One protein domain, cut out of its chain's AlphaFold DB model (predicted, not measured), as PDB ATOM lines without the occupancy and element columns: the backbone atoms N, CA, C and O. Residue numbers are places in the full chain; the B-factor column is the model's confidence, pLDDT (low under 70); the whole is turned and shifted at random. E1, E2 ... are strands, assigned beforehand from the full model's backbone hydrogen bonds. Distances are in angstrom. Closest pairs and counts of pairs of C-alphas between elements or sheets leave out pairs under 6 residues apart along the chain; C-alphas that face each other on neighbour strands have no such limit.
ATOM      1  N   ARG A  10     -22.329  60.255  11.920       55.91
ATOM      2  CA  ARG A  10     -21.900  61.065  10.767       55.91
ATOM      3  C   ARG A  10     -20.494  61.639  10.899       55.91
ATOM      4  O   ARG A  10     -19.861  61.884   9.878       55.91
ATOM      5  N   THR A  11     -20.020  61.875  12.120       54.47
ATOM      6  CA  THR A  11     -18.691  62.447  12.373       54.47
ATOM      7  C   THR A  11     -17.731  61.477  13.054       54.47
ATOM      8  O   THR A  11     -16.577  61.841  13.266       54.47
ATOM      9  N   ASP A  12     -18.177  60.266  13.404       58.22
ATOM     10  CA  ASP A  12     -17.321  59.246  14.011       58.22
ATOM     11  C   ASP A  12     -16.986  58.159  12.972       58.22
ATOM     12  O   ASP A  12     -17.798  57.255  12.747       58.22
ATOM     13  N   PRO A  13     -15.791  58.206  12.351       52.50
ATOM     14  CA  PRO A  13     -15.361  57.211  11.366       52.50
ATOM     15  C   PRO A  13     -15.246  55.794  11.947       52.50
ATOM     16  O   PRO A  13     -15.037  54.841  11.199       52.50
ATOM     17  N   LEU A  14     -15.378  55.636  13.266       51.31
ATOM     18  CA  LEU A  14     -15.321  54.353  13.948       51.31
ATOM     19  C   LEU A  14     -16.713  53.745  14.194       51.31
ATOM     20  O   LEU A  14     -16.802  52.632  14.703       51.31
ATOM     21  N   CYS A  15     -17.810  54.427  13.854       63.62
ATOM     22  CA  CYS A  15     -19.156  53.862  13.956       63.62
ATOM     23  C   CYS A  15     -19.508  53.058  12.694       63.62
ATOM     24  O   CYS A  15     -19.921  53.612  11.679       63.62
ATOM     25  N   SER A  16     -19.364  51.732  12.757       66.69
ATOM     26  CA  SER A  16     -19.548  50.857  11.586       66.69
ATOM     27  C   SER A  16     -21.007  50.527  11.247       66.69
ATOM     28  O   SER A  16     -21.291  50.133  10.116       66.69
ATOM     29  N   GLN A  17     -21.940  50.662  12.199       84.88
ATOM     30  CA  GLN A  17     -23.357  50.336  11.999       84.88
ATOM     31  C   GLN A  17     -24.263  51.342  12.700       84.88
ATOM     32  O   GLN A  17     -24.196  51.509  13.922       84.88
ATOM     33  N   TYR A  18     -25.140  51.976  11.925       86.12
ATOM     34  CA  TYR A  18     -26.135  52.899  12.445       86.12
ATOM     35  C   TYR A  18     -27.396  52.944  11.577       86.12
ATOM     36  O   TYR A  18     -27.375  52.595  10.398       86.12
ATOM     37  N   LEU A  19     -28.496  53.396  12.180       84.19
ATOM     38  CA  LEU A  19     -29.717  53.820  11.498       84.19
ATOM     39  C   LEU A  19     -30.014  55.267  11.886       84.19
ATOM     40  O   LEU A  19     -29.834  55.645  13.042       84.19
ATOM     41  N   GLU A  20     -30.519  56.058  10.945       83.69
ATOM     42  CA  GLU A  20     -30.890  57.457  11.170       83.69
ATOM     43  C   GLU A  20     -32.268  57.762  10.582       83.69
ATOM     44  O   GLU A  20     -32.572  57.381   9.452       83.69
ATOM     45  N   THR A  21     -33.104  58.475  11.339       79.75
ATOM     46  CA  THR A  21     -34.376  59.026  10.850       79.75
ATOM     47  C   THR A  21     -34.697  60.339  11.562       79.75
ATOM     48  O   THR A  21     -34.868  60.391  12.783       79.75
ATOM     49  N   GLY A  22     -34.765  61.442  10.815       83.06
ATOM     50  CA  GLY A  22     -34.947  62.773  11.399       83.06
ATOM     51  C   GLY A  22     -33.887  63.083  12.466       83.06
ATOM     52  O   GLY A  22     -32.700  63.121  12.161       83.06
ATOM     53  N   ARG A  23     -34.331  63.293  13.713       78.44
ATOM     54  CA  ARG A  23     -33.476  63.571  14.885       78.44
ATOM     55  C   ARG A  23     -32.979  62.326  15.631       78.44
ATOM     56  O   ARG A  23     -32.234  62.463  16.596       78.44
ATOM     57  N   PHE A  24     -33.422  61.138  15.220       80.50
ATOM     58  CA  PHE A  24     -33.114  59.887  15.900       80.50
ATOM     59  C   PHE A  24     -31.962  59.153  15.227       80.50
ATOM     60  O   PHE A  24     -31.958  58.990  14.003       80.50
ATOM     61  N   THR A  25     -31.048  58.627  16.039       81.50
ATOM     62  CA  THR A  25     -29.915  57.816  15.577       81.50
ATOM     63  C   THR A  25     -29.787  56.580  16.459       81.50
ATOM     64  O   THR A  25     -29.643  56.703  17.671       81.50
ATOM     65  N   LEU A  26     -29.818  55.384  15.875       84.38
ATOM     66  CA  LEU A  26     -29.483  54.136  16.561       84.38
ATOM     67  C   LEU A  26     -28.069  53.720  16.153       84.38
ATOM     68  O   LEU A  26     -27.817  53.561  14.964       84.38
ATOM     69  N   VAL A  27     -27.170  53.533  17.116       85.19
ATOM     70  CA  VAL A  27     -25.726  53.385  16.875       85.19
ATOM     71  C   VAL A  27     -25.166  52.175  17.593       85.19
ATOM     72  O   VAL A  27     -25.306  52.077  18.812       85.19
ATOM     73  N   MET A  28     -24.469  51.298  16.871       88.25
ATOM     74  CA  MET A  28     -23.605  50.286  17.477       88.25
ATOM     75  C   MET A  28     -22.231  50.907  17.756       88.25
ATOM     76  O   MET A  28     -21.420  51.082  16.846       88.25
ATOM     77  N   GLN A  29     -21.981  51.273  19.011       88.06
ATOM     78  CA  GLN A  29     -20.737  51.917  19.429       88.06
ATOM     79  C   GLN A  29     -19.579  50.915  19.561       88.06
ATOM     80  O   GLN A  29     -19.775  49.711  19.751       88.06
ATOM     81  N   ASN A  30     -18.347  51.429  19.520       85.69
ATOM     82  CA  ASN A  30     -17.116  50.627  19.622       85.69
ATOM     83  C   ASN A  30     -16.895  49.968  20.979       85.69
ATOM     84  O   ASN A  30     -16.193  48.965  21.079       85.69
ATOM     85  N   ASP A  31     -17.505  50.518  22.022       88.25
ATOM     86  CA  ASP A  31     -17.506  49.945  23.362       88.25
ATOM     87  C   ASP A  31     -18.518  48.798  23.520       88.25
ATOM     88  O   ASP A  31     -18.769  48.340  24.635       88.25
ATOM     89  N   CYS A  32     -19.089  48.328  22.408       90.00
ATOM     90  CA  CYS A  32     -20.102  47.290  22.354       90.00
ATOM     91  C   CYS A  32     -21.460  47.681  22.932       90.00
ATOM     92  O   CYS A  32     -22.273  46.794  23.200       90.00
ATOM     93  N   ASN A  33     -21.764  48.973  23.055       88.50
ATOM     94  CA  ASN A  33     -23.085  49.447  23.440       88.50
ATOM     95  C   ASN A  33     -23.926  49.879  22.226       88.50
ATOM     96  O   ASN A  33     -23.501  50.709  21.426       88.50
ATOM     97  N   LEU A  34     -25.132  49.325  22.074       87.81
ATOM     98  CA  LEU A  34     -26.096  49.812  21.088       87.81
ATOM     99  C   LEU A  34     -26.939  50.902  21.748       87.81
ATOM    100  O   LEU A  34     -27.595  50.638  22.758       87.81
ATOM    101  N   VAL A  35     -26.923  52.113  21.197       83.12
ATOM    102  CA  VAL A  35     -27.531  53.294  21.824       83.12
ATOM    103  C   VAL A  35     -28.458  54.002  20.846       83.12
ATOM    104  O   VAL A  35     -28.099  54.231  19.694       83.12
ATOM    105  N   LEU A  36     -29.660  54.343  21.311       83.44
ATOM    106  CA  LEU A  36     -30.591  55.224  20.614       83.44
ATOM    107  C   LEU A  36     -30.417  56.648  21.140       83.44
ATOM    108  O   LEU A  36     -30.479  56.877  22.352       83.44
ATOM    109  N   TYR A  37     -30.262  57.585  20.217       76.94
ATOM    110  CA  TYR A  37     -30.108  59.009  20.463       76.94
ATOM    111  C   TYR A  37     -31.314  59.809  19.967       76.94
ATOM    112  O   TYR A  37     -31.880  59.494  18.920       76.94
ATOM    113  N   ASP A  38     -31.649  60.865  20.710       80.56
ATOM    114  CA  ASP A  38     -32.581  61.949  20.367       80.56
ATOM    115  C   ASP A  38     -32.059  63.264  20.970       80.56
ATOM    116  O   ASP A  38     -32.427  63.640  22.082       80.56
ATOM    117  N   GLY A  39     -31.074  63.895  20.324       75.44
ATOM    118  CA  GLY A  39     -30.330  65.028  20.910       75.44
ATOM    119  C   GLY A  39     -29.467  64.675  22.140       75.44
ATOM    120  O   GLY A  39     -28.610  65.459  22.525       75.44
ATOM    121  N   GLY A  40     -29.651  63.483  22.709       74.88
ATOM    122  CA  GLY A  40     -28.879  62.848  23.776       74.88
ATOM    123  C   GLY A  40     -29.203  61.349  23.832       74.88
ATOM    124  O   GLY A  40     -30.089  60.884  23.114       74.88
ATOM    125  N   ALA A  41     -28.475  60.565  24.632       76.94
ATOM    126  CA  ALA A  41     -28.723  59.124  24.743       76.94
ATOM    127  C   ALA A  41     -30.042  58.861  25.484       76.94
ATOM    128  O   ALA A  41     -30.181  59.220  26.653       76.94
ATOM    129  N   VAL A  42     -31.000  58.212  24.821       79.06
ATOM    130  CA  VAL A  42     -32.340  57.975  25.381       79.06
ATOM    131  C   VAL A  42     -32.620  56.500  25.677       79.06
ATOM    132  O   VAL A  42     -33.387  56.181  26.581       79.06
ATOM    133  N   TRP A  43     -31.953  55.575  24.984       81.94
ATOM    134  CA  TRP A  43     -31.983  54.149  25.317       81.94
ATOM    135  C   TRP A  43     -30.651  53.475  25.002       81.94
ATOM    136  O   TRP A  43     -29.915  53.919  24.127       81.94
ATOM    137  N   SER A  44     -30.349  52.383  25.703       80.62
ATOM    138  CA  SER A  44     -29.140  51.592  25.499       80.62
ATOM    139  C   SER A  44     -29.380  50.110  25.802       80.62
ATOM    140  O   SER A  44     -30.106  49.780  26.744       80.62
ATOM    141  N   SER A  45     -28.702  49.223  25.063       83.62
ATOM    142  CA  SER A  45     -28.648  47.775  25.335       83.62
ATOM    143  C   SER A  45     -27.906  47.420  26.628       83.62
ATOM    144  O   SER A  45     -27.993  46.284  27.091       83.62
ATOM    145  N   ARG A  46     -27.182  48.382  27.223       85.19
ATOM    146  CA  ARG A  46     -26.346  48.230  28.427       85.19
ATOM    147  C   ARG A  46     -25.264  47.157  28.271       85.19
ATOM    148  O   ARG A  46     -24.954  46.425  29.210       85.19
ATOM    149  N   THR A  47     -24.666  47.086  27.084       88.94
ATOM    150  CA  THR A  47     -23.602  46.125  26.741       88.94
ATOM    151  C   THR A  47     -22.210  46.753  26.643       88.94
ATOM    152  O   THR A  47     -21.290  46.126  26.121       88.94
ATOM    153  N   PHE A  48     -22.036  47.959  27.191       88.94
ATOM    154  CA  PHE A  48     -20.728  48.602  27.334       88.94
ATOM    155  C   PHE A  48     -19.691  47.641  27.943       88.94
ATOM    156  O   PHE A  48     -19.941  47.014  28.978       88.94
ATOM    157  N   GLY A  49     -18.527  47.521  27.302       90.81
ATOM    158  CA  GLY A  49     -17.401  46.710  27.769       90.81
ATOM    159  C   GLY A  49     -17.620  45.197  27.682       90.81
ATOM    160  O   GLY A  49     -16.819  44.435  28.218       90.81
ATOM    161  N   LYS A  50     -18.689  44.728  27.022       90.88
ATOM    162  CA  LYS A  50     -18.962  43.287  26.849       90.88
ATOM    163  C   LYS A  50     -18.145  42.635  25.729       90.88
ATOM    164  O   LYS A  50     -18.238  41.424  25.543       90.88
ATOM    165  N   GLY A  51     -17.349  43.405  24.994       91.12
ATOM    166  CA  GLY A  51     -16.492  42.906  23.928       91.12
ATOM    167  C   GLY A  51     -15.791  44.032  23.177       91.12
ATOM    168  O   GLY A  51     -15.742  45.167  23.645       91.12
ATOM    169  N   THR A  52     -15.291  43.701  21.990       90.44
ATOM    170  CA  THR A  52     -14.733  44.641  21.014       90.44
ATOM    171  C   THR A  52     -15.243  44.272  19.622       90.44
ATOM    172  O   THR A  52     -15.635  43.129  19.387       90.44
ATOM    173  N   ASN A  53     -15.251  45.233  18.692       87.81
ATOM    174  CA  ASN A  53     -15.713  45.025  17.311       87.81
ATOM    175  C   ASN A  53     -17.118  44.397  17.237       87.81
ATOM    176  O   ASN A  53     -17.365  43.468  16.462       87.81
ATOM    177  N   CYS A  54     -18.030  44.870  18.088       89.31
ATOM    178  CA  CYS A  54     -19.384  44.342  18.122       89.31
ATOM    179  C   CYS A  54     -20.187  44.729  16.883       89.31
ATOM    180  O   CYS A  54     -20.021  45.807  16.317       89.31
ATOM    181  N   ARG A  55     -21.113  43.847  16.508       90.12
ATOM    182  CA  ARG A  55     -22.079  44.070  15.430       90.12
ATOM    183  C   ARG A  55     -23.491  43.776  15.905       90.12
ATOM    184  O   ARG A  55     -23.686  42.831  16.667       90.12
ATOM    185  N   ALA A  56     -24.463  44.514  15.397       89.56
ATOM    186  CA  ALA A  56     -25.873  44.225  15.586       89.56
ATOM    187  C   ALA A  56     -26.460  43.619  14.300       89.56
ATOM    188  O   ALA A  56     -26.110  44.026  13.192       89.56
ATOM    189  N   ALA A  57     -27.319  42.611  14.425       87.94
ATOM    190  CA  ALA A  57     -27.867  41.896  13.277       87.94
ATOM    191  C   ALA A  57     -29.328  41.507  13.500       87.94
ATOM    192  O   ALA A  57     -29.678  40.937  14.533       87.94
ATOM    193  N   MET A  58     -30.163  41.785  12.495       86.88
ATOM    194  CA  MET A  58     -31.511  41.236  12.388       86.88
ATOM    195  C   MET A  58     -31.402  39.825  11.813       86.88
ATOM    196  O   MET A  58     -30.984  39.645  10.669       86.88
ATOM    197  N   GLN A  59     -31.708  38.824  12.627       87.19
ATOM    198  CA  GLN A  59     -31.675  37.429  12.222       87.19
ATOM    199  C   GLN A  59     -32.935  37.052  11.431       87.19
ATOM    200  O   GLN A  59     -33.974  37.711  11.506       87.19
ATOM    201  N   THR A  60     -32.849  35.956  10.676       83.44
ATOM    202  CA  THR A  60     -33.965  35.424   9.880       83.44
ATOM    203  C   THR A  60     -35.066  34.796  10.729       83.44
ATOM    204  O   THR A  60     -36.119  34.483  10.200       83.44
ATOM    205  N   ASP A  61     -34.868  34.598  12.028       80.38
ATOM    206  CA  ASP A  61     -35.868  34.053  12.956       80.38
ATOM    207  C   ASP A  61     -36.684  35.137  13.691       80.38
ATOM    208  O   ASP A  61     -37.514  34.820  14.549       80.38
ATOM    209  N   GLY A  62     -36.451  36.412  13.368       78.81
ATOM    210  CA  GLY A  62     -37.117  37.543  14.007       78.81
ATOM    211  C   GLY A  62     -36.386  38.090  15.231       78.81
ATOM    212  O   GLY A  62     -36.862  39.058  15.828       78.81
ATOM    213  N   ASN A  63     -35.215  37.556  15.589       84.44
ATOM    214  CA  ASN A  63     -34.417  38.076  16.693       84.44
ATOM    215  C   ASN A  63     -33.433  39.158  16.247       84.44
ATOM    216  O   ASN A  63     -32.706  39.001  15.266       84.44
ATOM    217  N   PHE A  64     -33.347  40.245  17.003       87.75
ATOM    218  CA  PHE A  64     -32.311  41.247  16.811       87.75
ATOM    219  C   PHE A  64     -31.236  41.073  17.885       87.75
ATOM    220  O   PHE A  64     -31.528  41.125  19.080       87.75
ATOM    221  N   VAL A  65     -29.993  40.830  17.464       89.31
ATOM    222  CA  VAL A  65     -28.921  40.352  18.350       89.31
ATOM    223  C   VAL A  65     -27.647  41.164  18.166       89.31
ATOM    224  O   VAL A  65     -27.254  41.482  17.043       89.31
ATOM    225  N   ILE A  66     -26.973  41.458  19.279       93.69
ATOM    226  CA  ILE A  66     -25.626  42.032  19.294       93.69
ATOM    227  C   ILE A  66     -24.618  40.902  19.491       93.69
ATOM    228  O   ILE A  66     -24.749  40.099  20.417       93.69
ATOM    229  N   TYR A  67     -23.592  40.868  18.649       92.88
ATOM    230  CA  TYR A  67     -22.522  39.878  18.661       92.88
ATOM    231  C   TYR A  67     -21.153  40.511  18.895       92.88
ATOM    232  O   TYR A  67     -20.864  41.564  18.336       92.88
ATOM    233  N   THR A  68     -20.280  39.792  19.602       94.06
ATOM    234  CA  THR A  68     -18.825  40.010  19.667       94.06
ATOM    235  C   THR A  68     -18.112  38.723  19.261       94.06
ATOM    236  O   THR A  68     -18.394  37.666  19.824       94.06
ATOM    237  N   GLY A  69     -17.242  38.752  18.246       90.25
ATOM    238  CA  GLY A  69     -16.509  37.550  17.804       90.25
ATOM    239  C   GLY A  69     -17.395  36.315  17.548       90.25
ATOM    240  O   GLY A  69     -17.016  35.199  17.888       90.25
ATOM    241  N   GLY A  70     -18.619  36.513  17.043       90.06
ATOM    242  CA  GLY A  70     -19.610  35.446  16.824       90.06
ATOM    243  C   GLY A  70     -20.420  35.017  18.058       90.06
ATOM    244  O   GLY A  70     -21.374  34.257  17.916       90.06
ATOM    245  N   ARG A  71     -20.112  35.528  19.255       94.38
ATOM    246  CA  ARG A  71     -20.851  35.255  20.498       94.38
ATOM    247  C   ARG A  71     -21.926  36.314  20.754       94.38
ATOM    248  O   ARG A  71     -21.603  37.500  20.678       94.38
ATOM    249  N   PRO A  72     -23.178  35.936  21.062       94.19
ATOM    250  CA  PRO A  72     -24.220  36.902  21.389       94.19
ATOM    251  C   PRO A  72     -23.963  37.528  22.767       94.19
ATOM    252  O   PRO A  72     -23.635  36.821  23.719       94.19
ATOM    253  N   VAL A  73     -24.127  38.846  22.881       94.31
ATOM    254  CA  VAL A  73     -24.003  39.598  24.151       94.31
ATOM    255  C   VAL A  73     -25.312  40.250  24.592       94.31
ATOM    256  O   VAL A  73     -25.442  40.621  25.757       94.31
ATOM    257  N   TRP A  74     -26.282  40.374  23.683       93.31
ATOM    258  CA  TRP A  74     -27.638  40.854  23.951       93.31
ATOM    259  C   TRP A  74     -28.583  40.408  22.832       93.31
ATOM    260  O   TRP A  74     -28.149  40.288  21.687       93.31
ATOM    261  N   ALA A  75     -29.861  40.205  23.152       85.75
ATOM    262  CA  ALA A  75     -30.910  39.884  22.188       85.75
ATOM    263  C   ALA A  75     -32.228  40.588  22.547       85.75
ATOM    264  O   ALA A  75     -32.526  40.783  23.729       85.75
ATOM    265  N   SER A  76     -33.036  40.910  21.533       82.38
ATOM    266  CA  SER A  76     -34.391  41.450  21.708       82.38
ATOM    267  C   SER A  76     -35.381  40.410  22.231       82.38
ATOM    268  O   SER A  76     -36.415  40.791  22.776       82.38
ATOM    269  N   ASN A  77     -35.059  39.117  22.094       84.25
ATOM    270  CA  ASN A  77     -35.910  37.980  22.459       84.25
ATOM    271  C   ASN A  77     -37.240  37.969  21.690       84.25
ATOM    272  O   ASN A  77     -38.298  37.691  22.249       84.25
ATOM    273  N   THR A  78     -37.182  38.282  20.395       80.38
ATOM    274  CA  THR A  78     -38.346  38.382  19.498       80.38
ATOM    275  C   THR A  78     -38.386  37.248  18.474       80.38
ATOM    276  O   THR A  78     -38.740  37.451  17.318       80.38
ATOM    277  N   ASN A  79     -37.996  36.042  18.885       79.81
ATOM    278  CA  ASN A  79     -37.957  34.873  18.009       79.81
ATOM    279  C   ASN A  79     -39.394  34.477  17.641       79.81
ATOM    280  O   ASN A  79     -40.096  33.862  18.443       79.81
ATOM    281  N   PHE A  80     -39.827  34.826  16.432       78.25
ATOM    282  CA  PHE A  80     -41.173  34.538  15.926       78.25
ATOM    283  C   PHE A  80     -41.172  33.470  14.822       78.25
ATOM    284  O   PHE A  80     -42.219  33.151  14.260       78.25
ATOM    285  N   GLY A  81     -40.006  32.879  14.549       77.88
ATOM    286  CA  GLY A  81     -39.810  31.828  13.554       77.88
ATOM    287  C   GLY A  81     -39.187  32.357  12.267       77.88
ATOM    288  O   GLY A  81     -39.074  33.565  12.061       77.88
ATOM    289  N   PHE A  82     -38.754  31.446  11.397       80.62
ATOM    290  CA  PHE A  82     -38.024  31.802  10.180       80.62
ATOM    291  C   PHE A  82     -38.862  32.640   9.202       80.62
ATOM    292  O   PHE A  82     -40.006  32.309   8.890       80.62
ATOM    293  N   GLY A  83     -38.268  33.710   8.678       78.50
ATOM    294  CA  GLY A  83     -38.891  34.647   7.755       78.50
ATOM    295  C   GLY A  83     -37.983  35.823   7.391       78.50
ATOM    296  O   GLY A  83     -36.803  35.876   7.737       78.50
ATOM    297  N   ASN A  84     -38.562  36.783   6.675       78.62
ATOM    298  CA  ASN A  84     -37.908  38.047   6.360       78.62
ATOM    299  C   ASN A  84     -38.344  39.084   7.390       78.62
ATOM    300  O   ASN A  84     -39.536  39.373   7.502       78.62
ATOM    301  N   TYR A  85     -37.386  39.650   8.114       76.81
ATOM    302  CA  TYR A  85     -37.634  40.664   9.131       76.81
ATOM    303  C   TYR A  85     -36.806  41.900   8.841       76.81
ATOM    304  O   TYR A  85     -35.664  41.809   8.389       76.81
ATOM    305  N   VAL A  86     -37.386  43.058   9.129       77.75
ATOM    306  CA  VAL A  86     -36.700  44.342   9.037       77.75
ATOM    307  C   VAL A  86     -36.663  45.004  10.403       77.75
ATOM    308  O   VAL A  86     -37.641  44.977  11.153       77.75
ATOM    309  N   LEU A  87     -35.517  45.603  10.709       81.31
ATOM    310  CA  LEU A  87     -35.360  46.519  11.826       81.31
ATOM    311  C   LEU A  87     -35.615  47.929  11.303       81.31
ATOM    312  O   LEU A  87     -34.895  48.390  10.417       81.31
ATOM    313  N   VAL A  88     -36.622  48.611  11.839       81.31
ATOM    314  CA  VAL A  88     -36.966  49.962  11.395       81.31
ATOM    315  C   VAL A  88     -36.834  50.941  12.549       81.31
ATOM    316  O   VAL A  88     -37.409  50.739  13.619       81.31
ATOM    317  N   LEU A  89     -36.088  52.019  12.314       81.31
ATOM    318  CA  LEU A  89     -36.063  53.186  13.183       81.31
ATOM    319  C   LEU A  89     -37.117  54.179  12.676       81.31
ATOM    320  O   LEU A  89     -37.034  54.633  11.535       81.31
ATOM    321  N   HIS A  90     -38.106  54.512  13.509       76.31
ATOM    322  CA  HIS A  90     -39.185  55.442  13.155       76.31
ATOM    323  C   HIS A  90     -39.242  56.650  14.093       76.31
ATOM    324  O   HIS A  90     -39.117  56.524  15.309       76.31
ATOM    325  N   SER A  91     -39.563  57.813  13.521       69.25
ATOM    326  CA  SER A  91     -39.779  59.081  14.235       69.25
ATOM    327  C   SER A  91     -41.146  59.213  14.923       69.25
ATOM    328  O   SER A  91     -41.479  60.268  15.460       69.25
ATOM    329  N   ARG A  92     -41.969  58.160  14.849       61.16
ATOM    330  CA  ARG A  92     -43.308  58.049  15.450       61.16
ATOM    331  C   ARG A  92     -43.604  56.601  15.835       61.16
ATOM    332  O   ARG A  92     -44.687  56.093  15.548       61.16
ATOM    333  N   ALA A  93     -42.622  55.895  16.388       52.59
ATOM    334  CA  ALA A  93     -42.842  54.505  16.753       52.59
ATOM    335  C   ALA A  93     -43.941  54.419  17.819       52.59
ATOM    336  O   ALA A  93     -43.834  55.007  18.894       52.59
ATOM    337  N   ILE A  94     -45.012  53.703  17.484       46.78
ATOM    338  CA  ILE A  94     -46.119  53.417  18.400       46.78
ATOM    339  C   ILE A  94     -45.713  52.269  19.329       46.78
ATOM    340  O   ILE A  94     -46.182  52.219  20.458       46.78
ATOM    341  N   TRP A  95     -44.775  51.420  18.887       45.72
ATOM    342  CA  TRP A  95     -44.281  50.244  19.589       45.72
ATOM    343  C   TRP A  95     -42.814  49.967  19.305       45.72
ATOM    344  O   TRP A  95     -42.372  50.000  18.154       45.72
ATOM    345  N   ALA A  96     -42.079  49.607  20.346       49.19
ATOM    346  CA  ALA A  96     -40.689  49.233  20.210       49.19
ATOM    347  C   ALA A  96     -40.255  48.256  21.295       49.19
ATOM    348  O   ALA A  96     -40.921  48.114  22.321       49.19
ATOM    349  N   THR A  97     -39.134  47.574  21.055       53.41
ATOM    350  CA  THR A  97     -38.558  46.538  21.927       53.41
ATOM    351  C   THR A  97     -38.029  47.130  23.243       53.41
ATOM    352  O   THR A  97     -36.823  47.214  23.469       53.41
ATOM    353  N   GLY A  98     -38.927  47.608  24.106       49.03
ATOM    354  CA  GLY A  98     -38.592  48.196  25.404       49.03
ATOM    355  C   GLY A  98     -38.074  49.641  25.367       49.03
ATOM    356  O   GLY A  98     -37.551  50.107  26.378       49.03
ATOM    357  N   THR A  99     -38.221  50.374  24.255       43.41
ATOM    358  CA  THR A  99     -37.992  51.833  24.239       43.41
ATOM    359  C   THR A  99     -39.297  52.538  24.611       43.41
ATOM    360  O   THR A  99     -40.135  52.843  23.773       43.41
ATOM    361  N   ASN A 100     -39.514  52.735  25.912       43.31
ATOM    362  CA  ASN A 100     -40.678  53.455  26.441       43.31
ATOM    363  C   ASN A 100     -40.482  54.980  26.329       43.31
ATOM    364  O   ASN A 100     -40.497  55.679  27.339       43.31
ATOM    365  N   ILE A 101     -40.240  55.503  25.122       47.47
ATOM    366  CA  ILE A 101     -40.132  56.949  24.880       47.47
ATOM    367  C   ILE A 101     -41.184  57.342  23.853       47.47
ATOM    368  O   ILE A 101     -41.245  56.788  22.757       47.47
ATOM    369  N   PHE A 102     -42.022  58.315  24.205       37.41
ATOM    370  CA  PHE A 102     -43.005  58.873  23.285       37.41
ATOM    371  C   PHE A 102     -42.304  59.448  22.043       37.41
ATOM    372  O   PHE A 102     -41.544  60.409  22.137       37.41
ATOM    373  N   GLY A 103     -42.588  58.867  20.871       40.47
ATOM    374  CA  GLY A 103     -42.170  59.400  19.572       40.47
ATOM    375  C   GLY A 103     -40.887  58.812  18.977       40.47
ATOM    376  O   GLY A 103     -40.502  59.237  17.895       40.47
ATOM    377  N   ALA A 104     -40.246  57.828  19.608       39.78
ATOM    378  CA  ALA A 104     -39.058  57.174  19.061       39.78
ATOM    379  C   ALA A 104     -39.072  55.689  19.388       39.78
ATOM    380  O   ALA A 104     -39.326  55.309  20.528       39.78
ATOM    381  N   GLY A 105     -38.757  54.844  18.414       51.75
ATOM    382  CA  GLY A 105     -38.706  53.422  18.688       51.75
ATOM    383  C   GLY A 105     -38.171  52.602  17.536       51.75
ATOM    384  O   GLY A 105     -38.238  52.981  16.364       51.75
ATOM    385  N   VAL A 106     -37.589  51.478  17.929       51.41
ATOM    386  CA  VAL A 106     -37.061  50.458  17.040       51.41
ATOM    387  C   VAL A 106     -38.099  49.347  16.964       51.41
ATOM    388  O   VAL A 106     -38.384  48.683  17.965       51.41
ATOM    389  N   THR A 107     -38.691  49.171  15.788       58.19
ATOM    390  CA  THR A 107     -39.697  48.139  15.537       58.19
ATOM    391  C   THR A 107     -39.069  47.028  14.703       58.19
ATOM    392  O   THR A 107     -38.482  47.292  13.654       58.19
ATOM    393  N   VAL A 108     -39.207  45.784  15.162       51.66
ATOM    394  CA  VAL A 108     -38.964  44.596  14.335       51.66
ATOM    395  C   VAL A 108     -40.292  44.228  13.688       51.66
ATOM    396  O   VAL A 108     -41.259  43.947  14.396       51.66
ATOM    397  N   ALA A 109     -40.360  44.261  12.359       49.34
ATOM    398  CA  ALA A 109     -41.575  43.933  11.617       49.34
ATOM    399  C   ALA A 109     -41.319  42.768  10.640       49.34
ATOM    400  O   ALA A 109     -40.307  42.788   9.930       49.34
ATOM    401  N   PRO A 110     -42.209  41.757  10.577       43.19
ATOM    402  CA  PRO A 110     -42.164  40.751   9.525       43.19
ATOM    403  C   PRO A 110     -42.527  41.388   8.178       43.19
ATOM    404  O   PRO A 110     -43.467  42.175   8.080       43.19
ATOM    405  N   LEU A 111     -41.806  41.026   7.118       37.41
ATOM    406  CA  LEU A 111     -42.081  41.506   5.769       37.41
ATOM    407  C   LEU A 111     -43.066  40.559   5.059       37.41
ATOM    408  O   LEU A 111     -42.666  39.644   4.339       37.41
TER     409      LEU A 111
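What this domain is: This is residues 10 to 111 of the 126 residues of the protein "Hypothetical protein" of Spirodela intermedia (UniProt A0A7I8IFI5). Three small antiparallel sheets stand as the three sides of a triangle: the four strands E1 to E4, the three strands E5 to E7 and the hairpin E8 and E9. The sides come together loosely at their ends, through a few close C-alphas, and residues 91 to 104, with no named element, fold out between E8 and E9. The printed part has 102 residues with no named helix and nine named strands, E1 to E9 along the chain; the sheet orders are E1 E2 E3 E4, E5 E6 E7 and E8 E9. The class is all strand, with 45 residues, under half, in named elements. The whole is compact, with a radius of gyration of the C-alphas of 13.1 A and spans of 32 by 32 by 20 A.

How they stand to each other: The largest sheet is a meander, each strand the antiparallel neighbour of the one before: E1, residues 17 to 21, E2, 24 to 28, E3, 34 to 38, and E4, 41 to 44. E1 and E4 are its edge strands. Within hydrogen-bond range are N 26 and O 19 at 2.8 A in the hairpin E1 and E2, N 27 and O 35 at 2.8 A in the hairpin E2 and E3, and N 36 and O 43 at 2.9 A in the hairpin E3 and E4. A second meander joins E5, residues 55 to 58, E6, 64 to 68, and E7, 71 to 75; N 67 and O 55 are at 2.8 A, and N 73 and O 66 at 2.8 A. The third sheet is the hairpin of E8, residues 85 to 90, and E9, 105 to 110, with N 88 and O 107 at 2.9 A. Between sheets, the closest C-alphas of E1 and E8 are those of Thr 21 and His 90, 6.4 A; of E2 and E5, Met 28 and Arg 55, 6.7 A; of E5 and E8, Met 58 and Leu 87, 6.6 A. E4 and E9 are apart.

Where its parts are: E1 begins at C-alpha 17, (-23.357, 50.336, 11.999), and measures 14.1 A; E2 measures 13.6 A and E3 13.8 A. E5 begins at C-alpha 55, (-22.079, 44.070, 15.430). E6 measures 13.8 A and E7 11.2 A. E8 measures 15.4 A, and E9, 16.0 A, ends at C-alpha 110, (-42.164, 40.751, 9.525).

The domain as a whole: The two C-alphas farthest apart are those of Thr 11 and Gly 81, 37.2 A. The printed part has no cut. The link E8 to E9 is long, with 14 residues. Mean pLDDT of the printed part is 75.5; residues 10 to 16 and 91 to 111 are under 70.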